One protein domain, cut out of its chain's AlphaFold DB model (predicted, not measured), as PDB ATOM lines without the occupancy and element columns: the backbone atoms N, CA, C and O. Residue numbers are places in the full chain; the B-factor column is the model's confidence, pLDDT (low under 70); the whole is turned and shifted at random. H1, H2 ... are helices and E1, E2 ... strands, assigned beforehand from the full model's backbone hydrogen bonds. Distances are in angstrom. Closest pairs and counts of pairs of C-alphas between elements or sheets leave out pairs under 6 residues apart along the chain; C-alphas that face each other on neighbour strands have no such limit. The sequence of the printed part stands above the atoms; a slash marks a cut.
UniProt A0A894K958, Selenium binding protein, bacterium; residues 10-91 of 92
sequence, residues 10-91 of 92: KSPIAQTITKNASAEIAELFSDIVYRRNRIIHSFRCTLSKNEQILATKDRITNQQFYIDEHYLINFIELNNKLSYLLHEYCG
ATOM      1  N   LYS A  10     174.840 176.590 180.499       70.19
ATOM      2  CA  LYS A  10     175.708 175.854 181.438       70.19
ATOM      3  C   LYS A  10     174.916 174.919 182.358       70.19
ATOM      4  O   LYS A  10     175.300 173.767 182.513       70.19
ATOM      5  N   SER A  11     173.813 175.396 182.938       70.88
ATOM      6  CA  SER A  11     173.010 174.601 183.881       70.88
ATOM      7  C   SER A  11     172.278 173.428 183.205       70.88
ATOM      8  O   SER A  11     172.454 172.303 183.675       70.88
ATOM      9  N   PRO A  12     171.550 173.619 182.086       73.62
ATOM     10  CA  PRO A  12     170.945 172.506 181.355       73.62
ATOM     11  C   PRO A  12     171.965 171.479 180.845       73.62
ATOM     12  O   PRO A  12     171.706 170.277 180.904       73.62
ATOM     13  N   ILE A  13     173.138 171.930 180.380       73.19
ATOM     14  CA  ILE A  13     174.201 171.031 179.910       73.19
ATOM     15  C   ILE A  13     174.771 170.222 181.076       73.19
ATOM     16  O   ILE A  13     174.832 169.001 180.980       73.19
ATOM     17  N   ALA A  14     175.115 170.866 182.194       72.88
ATOM     18  CA  ALA A  14     175.618 170.165 183.373       72.88
ATOM     19  C   ALA A  14     174.610 169.129 183.891       72.88
ATOM     20  O   ALA A  14     174.997 168.004 184.188       72.88
ATOM     21  N   GLN A  15     173.316 169.461 183.932       72.62
ATOM     22  CA  GLN A  15     172.264 168.515 184.321       72.62
ATOM     23  C   GLN A  15     172.142 167.344 183.341       72.62
ATOM     24  O   GLN A  15     172.019 166.202 183.770       72.62
ATOM     25  N   THR A  16     172.202 167.607 182.035       76.06
ATOM     26  CA  THR A  16     172.111 166.561 181.004       76.06
ATOM     27  C   THR A  16     173.316 165.626 181.058       76.06
ATOM     28  O   THR A  16     173.147 164.410 181.024       76.06
ATOM     29  N   ILE A  17     174.522 166.183 181.199       71.94
ATOM     30  CA  ILE A  17     175.753 165.403 181.330       71.94
ATOM     31  C   ILE A  17     175.732 164.619 182.640       71.94
ATOM     32  O   ILE A  17     175.950 163.424 182.605       71.94
ATOM     33  N   THR A  18     175.393 165.226 183.779       69.94
ATOM     34  CA  THR A  18     175.380 164.516 185.078       69.94
ATOM     35  C   THR A  18     174.312 163.422 185.135       69.94
ATOM     36  O   THR A  18     174.492 162.412 185.803       69.94
ATOM     37  N   LYS A  19     173.177 163.610 184.451       75.19
ATOM     38  CA  LYS A  19     172.098 162.616 184.411       75.19
ATOM     39  C   LYS A  19     172.467 161.383 183.585       75.19
ATOM     40  O   LYS A  19     171.998 160.294 183.897       75.19
ATOM     41  N   ASN A  20     173.251 161.570 182.526       74.44
ATOM     42  CA  ASN A  20     173.530 160.518 181.551       74.44
ATOM     43  C   ASN A  20     174.954 159.957 181.679       74.44
ATOM     44  O   ASN A  20     175.143 158.771 181.438       74.44
ATOM     45  N   ALA A  21     175.923 160.780 182.071       78.12
ATOM     46  CA  ALA A  21     177.346 160.488 182.226       78.12
ATOM     47  C   ALA A  21     177.804 160.700 183.688       78.12
ATOM     48  O   ALA A  21     176.986 160.821 184.599       78.12
ATOM     49  N   SER A  22     179.119 160.721 183.936       82.75
ATOM     50  CA  SER A  22     179.681 160.879 185.285       82.75
ATOM     51  C   SER A  22     179.800 162.346 185.725       82.75
ATOM     52  O   SER A  22     179.930 163.260 184.905       82.75
ATOM     53  N   ALA A  23     179.816 162.572 187.045       85.62
ATOM     54  CA  ALA A  23     180.089 163.887 187.635       85.62
ATOM     55  C   ALA A  23     181.460 164.442 187.202       85.62
ATOM     56  O   ALA A  23     181.575 165.632 186.926       85.62
ATOM     57  N   GLU A  24     182.464 163.572 187.041       89.25
ATOM     58  CA  GLU A  24     183.792 163.953 186.543       89.25
ATOM     59  C   GLU A  24     183.722 164.571 185.136       89.25
ATOM     60  O   GLU A  24     184.321 165.618 184.892       89.25
ATOM     61  N   ILE A  25     182.961 163.967 184.212       90.31
ATOM     62  CA  ILE A  25     182.786 164.498 182.850       90.31
ATOM     63  C   ILE A  25     182.095 165.866 182.899       90.31
ATOM     64  O   ILE A  25     182.495 166.786 182.183       90.31
ATOM     65  N   ALA A  26     181.080 166.024 183.754       88.81
ATOM     66  CA  ALA A  26     180.360 167.286 183.908       88.81
ATOM     67  C   ALA A  26     181.254 168.413 184.459       88.81
ATOM     68  O   ALA A  26     181.240 169.528 183.928       88.81
ATOM     69  N   GLU A  27     182.047 168.128 185.493       90.44
ATOM     70  CA  GLU A  27     182.984 169.083 186.093       90.44
ATOM     71  C   GLU A  27     184.083 169.487 185.108       90.44
ATOM     72  O   GLU A  27     184.306 170.681 184.887       90.44
ATOM     73  N   LEU A  28     184.709 168.508 184.448       93.81
ATOM     74  CA  LEU A  28     185.769 168.750 183.473       93.81
ATOM     75  C   LEU A  28     185.260 169.557 182.272       93.81
ATOM     76  O   LEU A  28     185.912 170.510 181.840       93.81
ATOM     77  N   PHE A  29     184.067 169.237 181.765       91.50
ATOM     78  CA  PHE A  29     183.423 170.019 180.711       91.50
ATOM     79  C   PHE A  29     183.185 171.473 181.140       91.50
ATOM     80  O   PHE A  29     183.460 172.399 180.372       91.50
ATOM     81  N   SER A  30     182.700 171.692 182.365       89.00
ATOM     82  CA  SER A  30     182.464 173.038 182.899       89.00
ATOM     83  C   SER A  30     183.757 173.860 182.965       89.00
ATOM     84  O   SER A  30     183.768 175.015 182.522       89.00
ATOM     85  N   ASP A  31     184.850 173.257 183.445       92.06
ATOM     86  CA  ASP A  31     186.165 173.904 183.520       92.06
ATOM     87  C   ASP A  31     186.713 174.239 182.124       92.06
ATOM     88  O   ASP A  31     187.112 175.376 181.860       92.06
ATOM     89  N   ILE A  32     186.633 173.303 181.174       94.38
ATOM     90  CA  ILE A  32     187.054 173.530 179.782       94.38
ATOM     91  C   ILE A  32     186.258 174.670 179.146       94.38
ATOM     92  O   ILE A  32     186.842 175.560 178.526       94.38
ATOM     93  N   VAL A  33     184.932 174.700 179.316       90.56
ATOM     94  CA  VAL A  33     184.098 175.794 178.795       90.56
ATOM     95  C   VAL A  33     184.498 177.128 179.421       90.56
ATOM     96  O   VAL A  33     184.599 178.130 178.710       90.56
ATOM     97  N   TYR A  34     184.744 177.159 180.731       89.81
ATOM     98  CA  TYR A  34     185.218 178.360 181.409       89.81
ATOM     99  C   TYR A  34     186.559 178.837 180.830       89.81
ATOM    100  O   TYR A  34     186.658 179.984 180.385       89.81
ATOM    101  N   ARG A  35     187.559 177.955 180.736       93.25
ATOM    102  CA  ARG A  35     188.892 178.283 180.209       93.25
ATOM    103  C   ARG A  35     188.849 178.731 178.755       93.25
ATOM    104  O   ARG A  35     189.468 179.739 178.419       93.25
ATOM    105  N   ARG A  36     188.069 178.046 177.911       93.19
ATOM    106  CA  ARG A  36     187.820 178.432 176.514       93.19
ATOM    107  C   ARG A  36     187.272 179.851 176.439       93.19
ATOM    108  O   ARG A  36     187.750 180.648 175.638       93.19
ATOM    109  N   ASN A  37     186.300 180.186 177.283       90.12
ATOM    110  CA  ASN A  37     185.743 181.531 177.297       90.12
ATOM    111  C   ASN A  37     186.785 182.570 177.740       90.12
ATOM    112  O   ASN A  37     186.843 183.645 177.153       90.12
ATOM    113  N   ARG A  38     187.663 182.250 178.701       92.50
ATOM    114  CA  ARG A  38     188.780 183.135 179.079       92.50
ATOM    115  C   ARG A  38     189.761 183.373 177.930       92.50
ATOM    116  O   ARG A  38     190.171 184.519 177.753       92.50
ATOM    117  N   ILE A  39     190.060 182.343 177.130       93.81
ATOM    118  CA  ILE A  39     190.899 182.432 175.920       93.81
ATOM    119  C   ILE A  39     190.233 183.301 174.850       93.81
ATOM    120  O   ILE A  39     190.837 184.260 174.374       93.81
ATOM    121  N   ILE A  40     188.977 183.017 174.500       91.69
ATOM    122  CA  ILE A  40     188.235 183.757 173.465       91.69
ATOM    123  C   ILE A  40     188.024 185.226 173.854       91.69
ATOM    124  O   ILE A  40     188.016 186.102 172.993       91.69
ATOM    125  N   HIS A  41     187.868 185.500 175.147       89.75
ATOM    126  CA  HIS A  41     187.672 186.847 175.683       89.75
ATOM    127  C   HIS A  41     188.962 187.495 176.188       89.75
ATOM    128  O   HIS A  41     188.908 188.485 176.919       89.75
ATOM    129  N   SER A  42     190.115 186.943 175.810       93.88
ATOM    130  CA  SER A  42     191.401 187.566 176.081       93.88
ATOM    131  C   SER A  42     191.651 188.761 175.164       93.88
ATOM    132  O   SER A  42     191.059 188.911 174.092       93.88
ATOM    133  N   PHE A  43     192.537 189.637 175.609       92.31
ATOM    134  CA  PHE A  43     192.983 190.805 174.875       92.31
ATOM    135  C   PHE A  43     194.509 190.846 174.860       92.31
ATOM    136  O   PHE A  43     195.179 190.408 175.794       92.31
ATOM    137  N   ARG A  44     195.061 191.376 173.769       92.31
ATOM    138  CA  ARG A  44     196.503 191.582 173.633       92.31
ATOM    139  C   ARG A  44     196.947 192.725 174.542       92.31
ATOM    140  O   ARG A  44     196.293 193.766 174.586       92.31
ATOM    141  N   CYS A  45     198.065 192.540 175.223       91.00
ATOM    142  CA  CYS A  45     198.754 193.573 175.981       91.00
ATOM    143  C   CYS A  45     200.267 193.423 175.805       91.00
ATOM    144  O   CYS A  45     200.761 192.381 175.380       91.00
ATOM    145  N   THR A  46     201.006 194.487 176.098       91.00
ATOM    146  CA  THR A  46     202.463 194.494 175.970       91.00
ATOM    147  C   THR A  46     203.082 194.395 177.353       91.00
ATOM    148  O   THR A  46     202.880 195.277 178.189       91.00
ATOM    149  N   LEU A  47     203.819 193.314 177.595       83.19
ATOM    150  CA  LEU A  47     204.656 193.159 178.775       83.19
ATOM    151  C   LEU A  47     205.970 193.936 178.573       83.19
ATOM    152  O   LEU A  47     206.306 194.367 177.465       83.19
ATOM    153  N   SER A  48     206.727 194.144 179.651       80.00
ATOM    154  CA  SER A  48     208.037 194.801 179.590       80.00
ATOM    155  C   SER A  48     208.912 194.213 178.474       80.00
ATOM    156  O   SER A  48     208.948 192.998 178.321       80.00
ATOM    157  N   LYS A  49     209.666 195.061 177.759       78.88
ATOM    158  CA  LYS A  49     210.522 194.691 176.607       78.88
ATOM    159  C   LYS A  49     209.781 194.378 175.293       78.88
ATOM    160  O   LYS A  49     210.315 193.658 174.458       78.88
ATOM    161  N   ASN A  50     208.611 194.983 175.065       79.44
ATOM    162  CA  ASN A  50     207.831 194.874 173.818       79.44
ATOM    163  C   ASN A  50     207.289 193.468 173.507       79.44
ATOM    164  O   ASN A  50     206.883 193.200 172.376       79.44
ATOM    165  N   GLU A  51     207.244 192.581 174.497       88.31
ATOM    166  CA  GLU A  51     206.651 191.259 174.333       88.31
ATOM    167  C   GLU A  51     205.121 191.373 174.318       88.31
ATOM    168  O   GLU A  51     204.517 191.966 175.212       88.31
ATOM    169  N   GLN A  52     204.485 190.844 173.274       89.44
ATOM    170  CA  GLN A  52     203.028 190.804 173.159       89.44
ATOM    171  C   GLN A  52     202.505 189.540 173.838       89.44
ATOM    172  O   GLN A  52     202.848 188.436 173.427       89.44
ATOM    173  N   ILE A  53     201.635 189.709 174.830       92.75
ATOM    174  CA  ILE A  53     201.020 188.615 175.583       92.75
ATOM    175  C   ILE A  53     199.498 188.770 175.620       92.75
ATOM    176  O   ILE A  53     198.951 189.864 175.444       92.75
ATOM    177  N   LEU A  54     198.794 187.664 175.837       94.94
ATOM    178  CA  LEU A  54     197.360 187.667 176.085       94.94
ATOM    179  C   LEU A  54     197.088 187.839 177.578       94.94
ATOM    180  O   LEU A  54     197.663 187.150 178.415       94.94
ATOM    181  N   ALA A  55     196.170 188.736 177.909       94.50
ATOM    182  CA  ALA A  55     195.615 188.876 179.244       94.50
ATOM    183  C   ALA A  55     194.102 188.686 179.198       94.50
ATOM    184  O   ALA A  55     193.447 188.903 178.178       94.50
ATOM    185  N   THR A  56     193.533 188.260 180.312       94.69
ATOM    186  CA  THR A  56     192.090 188.120 180.481       94.69
ATOM    187  C   THR A  56     191.716 188.492 181.909       94.69
ATOM    188  O   THR A  56     192.577 188.726 182.758       94.69
ATOM    189  N   LYS A  57     190.418 188.578 182.176       92.50
ATOM    190  CA  LYS A  57     189.882 188.869 183.504       92.50
ATOM    191  C   LYS A  57     188.903 187.784 183.907       92.50
ATOM    192  O   LYS A  57     188.041 187.425 183.105       92.50
ATOM    193  N   ASP A  58     188.995 187.286 185.130       87.75
ATOM    194  CA  ASP A  58     187.936 186.451 185.675       87.75
ATOM    195  C   ASP A  58     186.658 187.276 185.888       87.75
ATOM    196  O   ASP A  58     186.691 188.418 186.351       87.75
ATOM    197  N   ARG A  59     185.506 186.702 185.542       78.88
ATOM    198  CA  ARG A  59     184.222 187.409 185.634       78.88
ATOM    199  C   ARG A  59     183.722 187.519 187.076       78.88
ATOM    200  O   ARG A  59     182.983 188.452 187.380       78.88
ATOM    201  N   ILE A  60     184.060 186.557 187.932       82.69
ATOM    202  CA  ILE A  60     183.540 186.454 189.299       82.69
ATOM    203  C   ILE A  60     184.394 187.308 190.236       82.69
ATOM    204  O   ILE A  60     183.875 188.174 190.935       82.69
ATOM    205  N   THR A  61     185.706 187.102 190.216       88.88
ATOM    206  CA  THR A  61     186.669 187.763 191.101       88.88
ATOM    207  C   THR A  61     187.166 189.095 190.547       88.88
ATOM    208  O   THR A  61     187.749 189.880 191.289       88.88
ATOM    209  N   ASN A  62     186.942 189.377 189.256       87.44
ATOM    210  CA  ASN A  62     187.522 190.515 188.532       87.44
ATOM    211  C   ASN A  62     189.059 190.532 188.494       87.44
ATOM    212  O   ASN A  62     189.645 191.535 188.080       87.44
ATOM    213  N   GLN A  63     189.719 189.437 188.878       93.06
ATOM    214  CA  GLN A  63     191.174 189.339 188.832       93.06
ATOM    215  C   GLN A  63     191.655 189.201 187.391       93.06
ATOM    216  O   GLN A  63     191.102 188.426 186.612       93.06
ATOM    217  N   GLN A  64     192.682 189.971 187.038       92.94
ATOM    218  CA  GLN A  64     193.346 189.873 185.742       92.94
ATOM    219  C   GLN A  64     194.515 188.901 185.825       92.94
ATOM    220  O   GLN A  64     195.240 188.887 186.819       92.94
ATOM    221  N   PHE A  65     194.698 188.111 184.776       94.25
ATOM    222  CA  PHE A  65     195.804 187.170 184.657       94.25
ATOM    223  C   PHE A  65     196.217 187.003 183.193       94.25
ATOM    224  O   PHE A  65     195.455 187.326 182.275       94.25
ATOM    225  N   TYR A  66     197.437 186.516 182.983       95.19
ATOM    226  CA  TYR A  66     197.973 186.247 181.653       95.19
ATOM    227  C   TYR A  66     197.566 184.858 181.167       95.19
ATOM    228  O   TYR A  66     197.507 183.906 181.942       95.19
ATOM    229  N   ILE A  67     197.297 184.755 179.870       95.44
ATOM    230  CA  ILE A  67     197.191 183.479 179.169       95.44
ATOM    231  C   ILE A  67     198.560 183.225 178.557       95.44
ATOM    232  O   ILE A  67     198.861 183.690 177.456       95.44
ATOM    233  N   ASP A  68     199.399 182.555 179.333       94.00
ATOM    234  CA  ASP A  68     200.720 182.111 178.918       94.00
ATOM    235  C   ASP A  68     200.656 180.730 178.242       94.00
ATOM    236  O   ASP A  68     199.592 180.122 178.075       94.00
ATOM    237  N   GLU A  69     201.815 180.235 177.819       94.62
ATOM    238  CA  GLU A  69     201.936 178.922 177.190       94.62
ATOM    239  C   GLU A  69     201.447 177.797 178.115       94.62
ATOM    240  O   GLU A  69     200.715 176.910 177.676       94.62
ATOM    241  N   HIS A  70     201.771 177.864 179.410       96.25
ATOM    242  CA  HIS A  70     201.354 176.864 180.391       96.25
ATOM    243  C   HIS A  70     199.831 176.773 180.513       96.25
ATOM    244  O   HIS A  70     199.280 175.669 180.545       96.25
ATOM    245  N   TYR A  71     199.137 177.911 180.530       96.38
ATOM    246  CA  TYR A  71     197.680 177.948 180.541       96.38
ATOM    247  C   TYR A  71     197.086 177.246 179.308       96.38
ATOM    248  O   TYR A  71     196.120 176.486 179.430       96.38
ATOM    249  N   LEU A  72     197.657 177.486 178.122       96.75
ATOM    250  CA  LEU A  72     197.192 176.893 176.864       96.75
ATOM    251  C   LEU A  72     197.464 175.387 176.795       96.75
ATOM    252  O   LEU A  72     196.571 174.633 176.408       96.75
ATOM    253  N   ILE A  73     198.655 174.945 177.205       98.06
ATOM    254  CA  ILE A  73     199.002 173.520 177.275       98.06
ATOM    255  C   ILE A  73     198.040 172.799 178.221       98.06
ATOM    256  O   ILE A  73     197.423 171.811 177.829       98.06
ATOM    257  N   ASN A  74     197.825 173.342 179.421       97.94
ATOM    258  CA  ASN A  74     196.911 172.749 180.392       97.94
ATOM    259  C   ASN A  74     195.471 172.656 179.856       97.94
ATOM    260  O   ASN A  74     194.796 171.647 180.053       97.94
ATOM    261  N   PHE A  75     195.001 173.675 179.127       97.75
ATOM    262  CA  PHE A  75     193.698 173.623 178.461       97.75
ATOM    263  C   PHE A  75     193.603 172.471 177.446       97.75
ATOM    264  O   PHE A  75     192.595 171.763 177.421       97.75
ATOM    265  N   ILE A  76     194.642 172.263 176.631       97.94
ATOM    266  CA  ILE A  76     194.693 171.174 175.644       97.94
ATOM    267  C   ILE A  76     194.689 169.810 176.342       97.94
ATOM    268  O   ILE A  76     193.930 168.927 175.946       97.94
ATOM    269  N   GLU A  77     195.486 169.639 177.396       98.25
ATOM    270  CA  GLU A  77     195.556 168.395 178.172       98.25
ATOM    271  C   GLU A  77     194.206 168.032 178.797       98.25
ATOM    272  O   GLU A  77     193.740 166.899 178.661       98.25
ATOM    273  N   LEU A  78     193.535 169.002 179.424       97.81
ATOM    274  CA  LEU A  78     192.201 168.806 179.994       97.81
ATOM    275  C   LEU A  78     191.178 168.449 178.912       97.81
ATOM    276  O   LEU A  78     190.369 167.542 179.107       97.81
ATOM    277  N   ASN A  79     191.237 169.113 177.756       96.25
ATOM    278  CA  ASN A  79     190.350 168.812 176.635       96.25
ATOM    279  C   ASN A  79     190.586 167.403 176.066       96.25
ATOM    280  O   ASN A  79     189.625 166.695 175.767       96.25
ATOM    281  N   ASN A  80     191.841 166.956 175.984       97.75
ATOM    282  CA  ASN A  80     192.176 165.585 175.595       97.75
ATOM    283  C   ASN A  80     191.655 164.569 176.618       97.75
ATOM    284  O   ASN A  80     191.061 163.563 176.228       97.75
ATOM    285  N   LYS A  81     191.804 164.850 177.919       96.94
ATOM    286  CA  LYS A  81     191.235 164.012 178.982       96.94
ATOM    287  C   LYS A  81     189.715 163.899 178.842       96.94
ATOM    288  O   LYS A  81     189.181 162.796 178.917       96.94
ATOM    289  N   LEU A  82     189.018 165.011 178.600       94.56
ATOM    290  CA  LEU A  82     187.572 164.994 178.385       94.56
ATOM    291  C   LEU A  82     187.203 164.157 177.159       94.56
ATOM    292  O   LEU A  82     186.280 163.353 177.231       94.56
ATOM    293  N   SER A  83     187.932 164.327 176.054       93.94
ATOM    294  CA  SER A  83     187.728 163.549 174.832       93.94
ATOM    295  C   SER A  83     187.849 162.048 175.094       93.94
ATOM    296  O   SER A  83     187.012 161.281 174.628       93.94
ATOM    297  N   TYR A  84     188.856 161.632 175.868       94.50
ATOM    298  CA  TYR A  84     189.029 160.238 176.272       94.50
ATOM    299  C   TYR A  84     187.849 159.737 177.117       94.50
ATOM    300  O   TYR A  84     187.231 158.737 176.772       94.50
ATOM    301  N   LEU A  85     187.468 160.470 178.169       92.44
ATOM    302  CA  LEU A  85     186.348 160.079 179.036       92.44
ATOM    303  C   LEU A  85     185.012 159.992 178.285       92.44
ATOM    304  O   LEU A  85     184.206 159.106 178.558       92.44
ATOM    305  N   LEU A  86     184.769 160.898 177.335       90.44
ATOM    306  CA  LEU A  86     183.579 160.856 176.486       90.44
ATOM    307  C   LEU A  86     183.606 159.666 175.525       90.44
ATOM    308  O   LEU A  86     182.561 159.069 175.287       90.44
ATOM    309  N   HIS A  87     184.777 159.315 174.987       90.69
ATOM    310  CA  HIS A  87     184.926 158.142 174.133       90.69
ATOM    311  C   HIS A  87     184.620 156.849 174.902       90.69
ATOM    312  O   HIS A  87     183.794 156.062 174.449       90.69
ATOM    313  N   GLU A  88     185.188 156.689 176.101       89.88
ATOM    314  CA  GLU A  88     184.902 155.553 176.990       89.88
ATOM    315  C   GLU A  88     183.413 155.481 177.366       89.88
ATOM    316  O   GLU A  88     182.818 154.405 177.378       89.88
ATOM    317  N   TYR A  89     182.786 156.630 177.639       86.81
ATOM    318  CA  TYR A  89     181.365 156.702 177.972       86.81
ATOM    319  C   TYR A  89     180.445 156.303 176.805       86.81
ATOM    320  O   TYR A  89     179.456 155.602 177.016       86.81
ATOM    321  N   CYS A  90     180.744 156.755 175.583       83.44
ATOM    322  CA  CYS A  90     179.927 156.467 174.401       83.44
ATOM    323  C   CYS A  90     180.018 155.000 173.943       83.44
ATOM    324  O   CYS A  90     179.130 154.547 173.221       83.44
ATOM    325  N   GLY A  91     181.049 154.271 174.380       79.56
ATOM    326  CA  GLY A  91     181.355 152.926 173.905       79.56
ATOM    327  C   GLY A  91     182.069 152.931 172.549       79.56
ATOM    328  O   GLY A  91     182.017 153.909 171.802       79.56
TER     329      GLY A  91
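Overview. This is residues 10 to 91 of the 92 residues of the protein "Selenium binding protein" of bacterium (UniProt A0A894K958). Two long helices, H2 and H3, pack side by side and run opposite ways; the short H1 folds back on the first part of H2, away from H3, and a small, strongly twisted sheet of three strands, E1, E2 and E3, sits at the other end of the helix pair. The whole is a rod, and the hairpin E1 and E2 reaches out at one end of its long axis. The printed part has 82 residues, with three named helices and three named strands in the order H1 H2 E1 E2 E3 H3, and its class is mixed, helices and strands. The sheet runs E1, E2, E3, all antiparallel. The whole is loose, with a radius of gyration of the C-alphas of 15.5 A, and the C-alphas span 51 by 24 by 14 A.

Arrangement. Start with H1, residues 10 to 20, and H2, residues 23 to 40: they form a helical hairpin at a shallow tilt of 29 degrees, opposite ways. They touch through residues 23 to 30 of H2 alone, and their closest C-alphas are those of Ala 14 and Ala 26, 5.6 A apart. Next look at E1, residues 43 to 47, E2, residues 51 to 57, and E3, residues 64 to 67: they make a meander, each strand the antiparallel neighbour of the one before. In the hairpin E1 and E2, N 45 and O 53 are within hydrogen-bond range at 2.8 A; in the hairpin E2 and E3, N 67 and O 54 are at 2.8 A. H2 is on the sheet but only grazes it, with its residues 35 to 40; its closest C-alphas to E2 are those of Arg 38 and Thr 56, 6.1 A apart. Last comes H3, residues 69 to 90, which touches H2, with the C-alphas of Ile 32 and Asn 79 closest at 6.6 A. These two run opposite ways at a steep tilt of 37 degrees, only just past shallow. H3 is not on the sheet, and it is apart from H1. In H1, H2 and H3 every O i to N i+4 pair is within hydrogen-bond range.

Along the chain. Find C-alpha 10 at (175.708, 175.854, 181.438), where H1 begins; it is 15.5 A long. H2 runs 25.7 A to C-alpha 40 at (188.235, 183.757, 173.465). Then read E1, 12.5 A, E2, 19.3 A, and E3, 9.9 A. H3 runs 31.6 A to C-alpha 90 at (179.927, 156.467, 174.401).

Size, cuts and confidence. The two C-alphas farthest apart are those of Lys 49 and Gly 91, 51.0 A. The printed part has no cut. The link from E2 to E3 is short, and the other links are tight. The mean pLDDT of the printed part is 88.7; it is under 70 at residue 18, in H1, whose mean is 73.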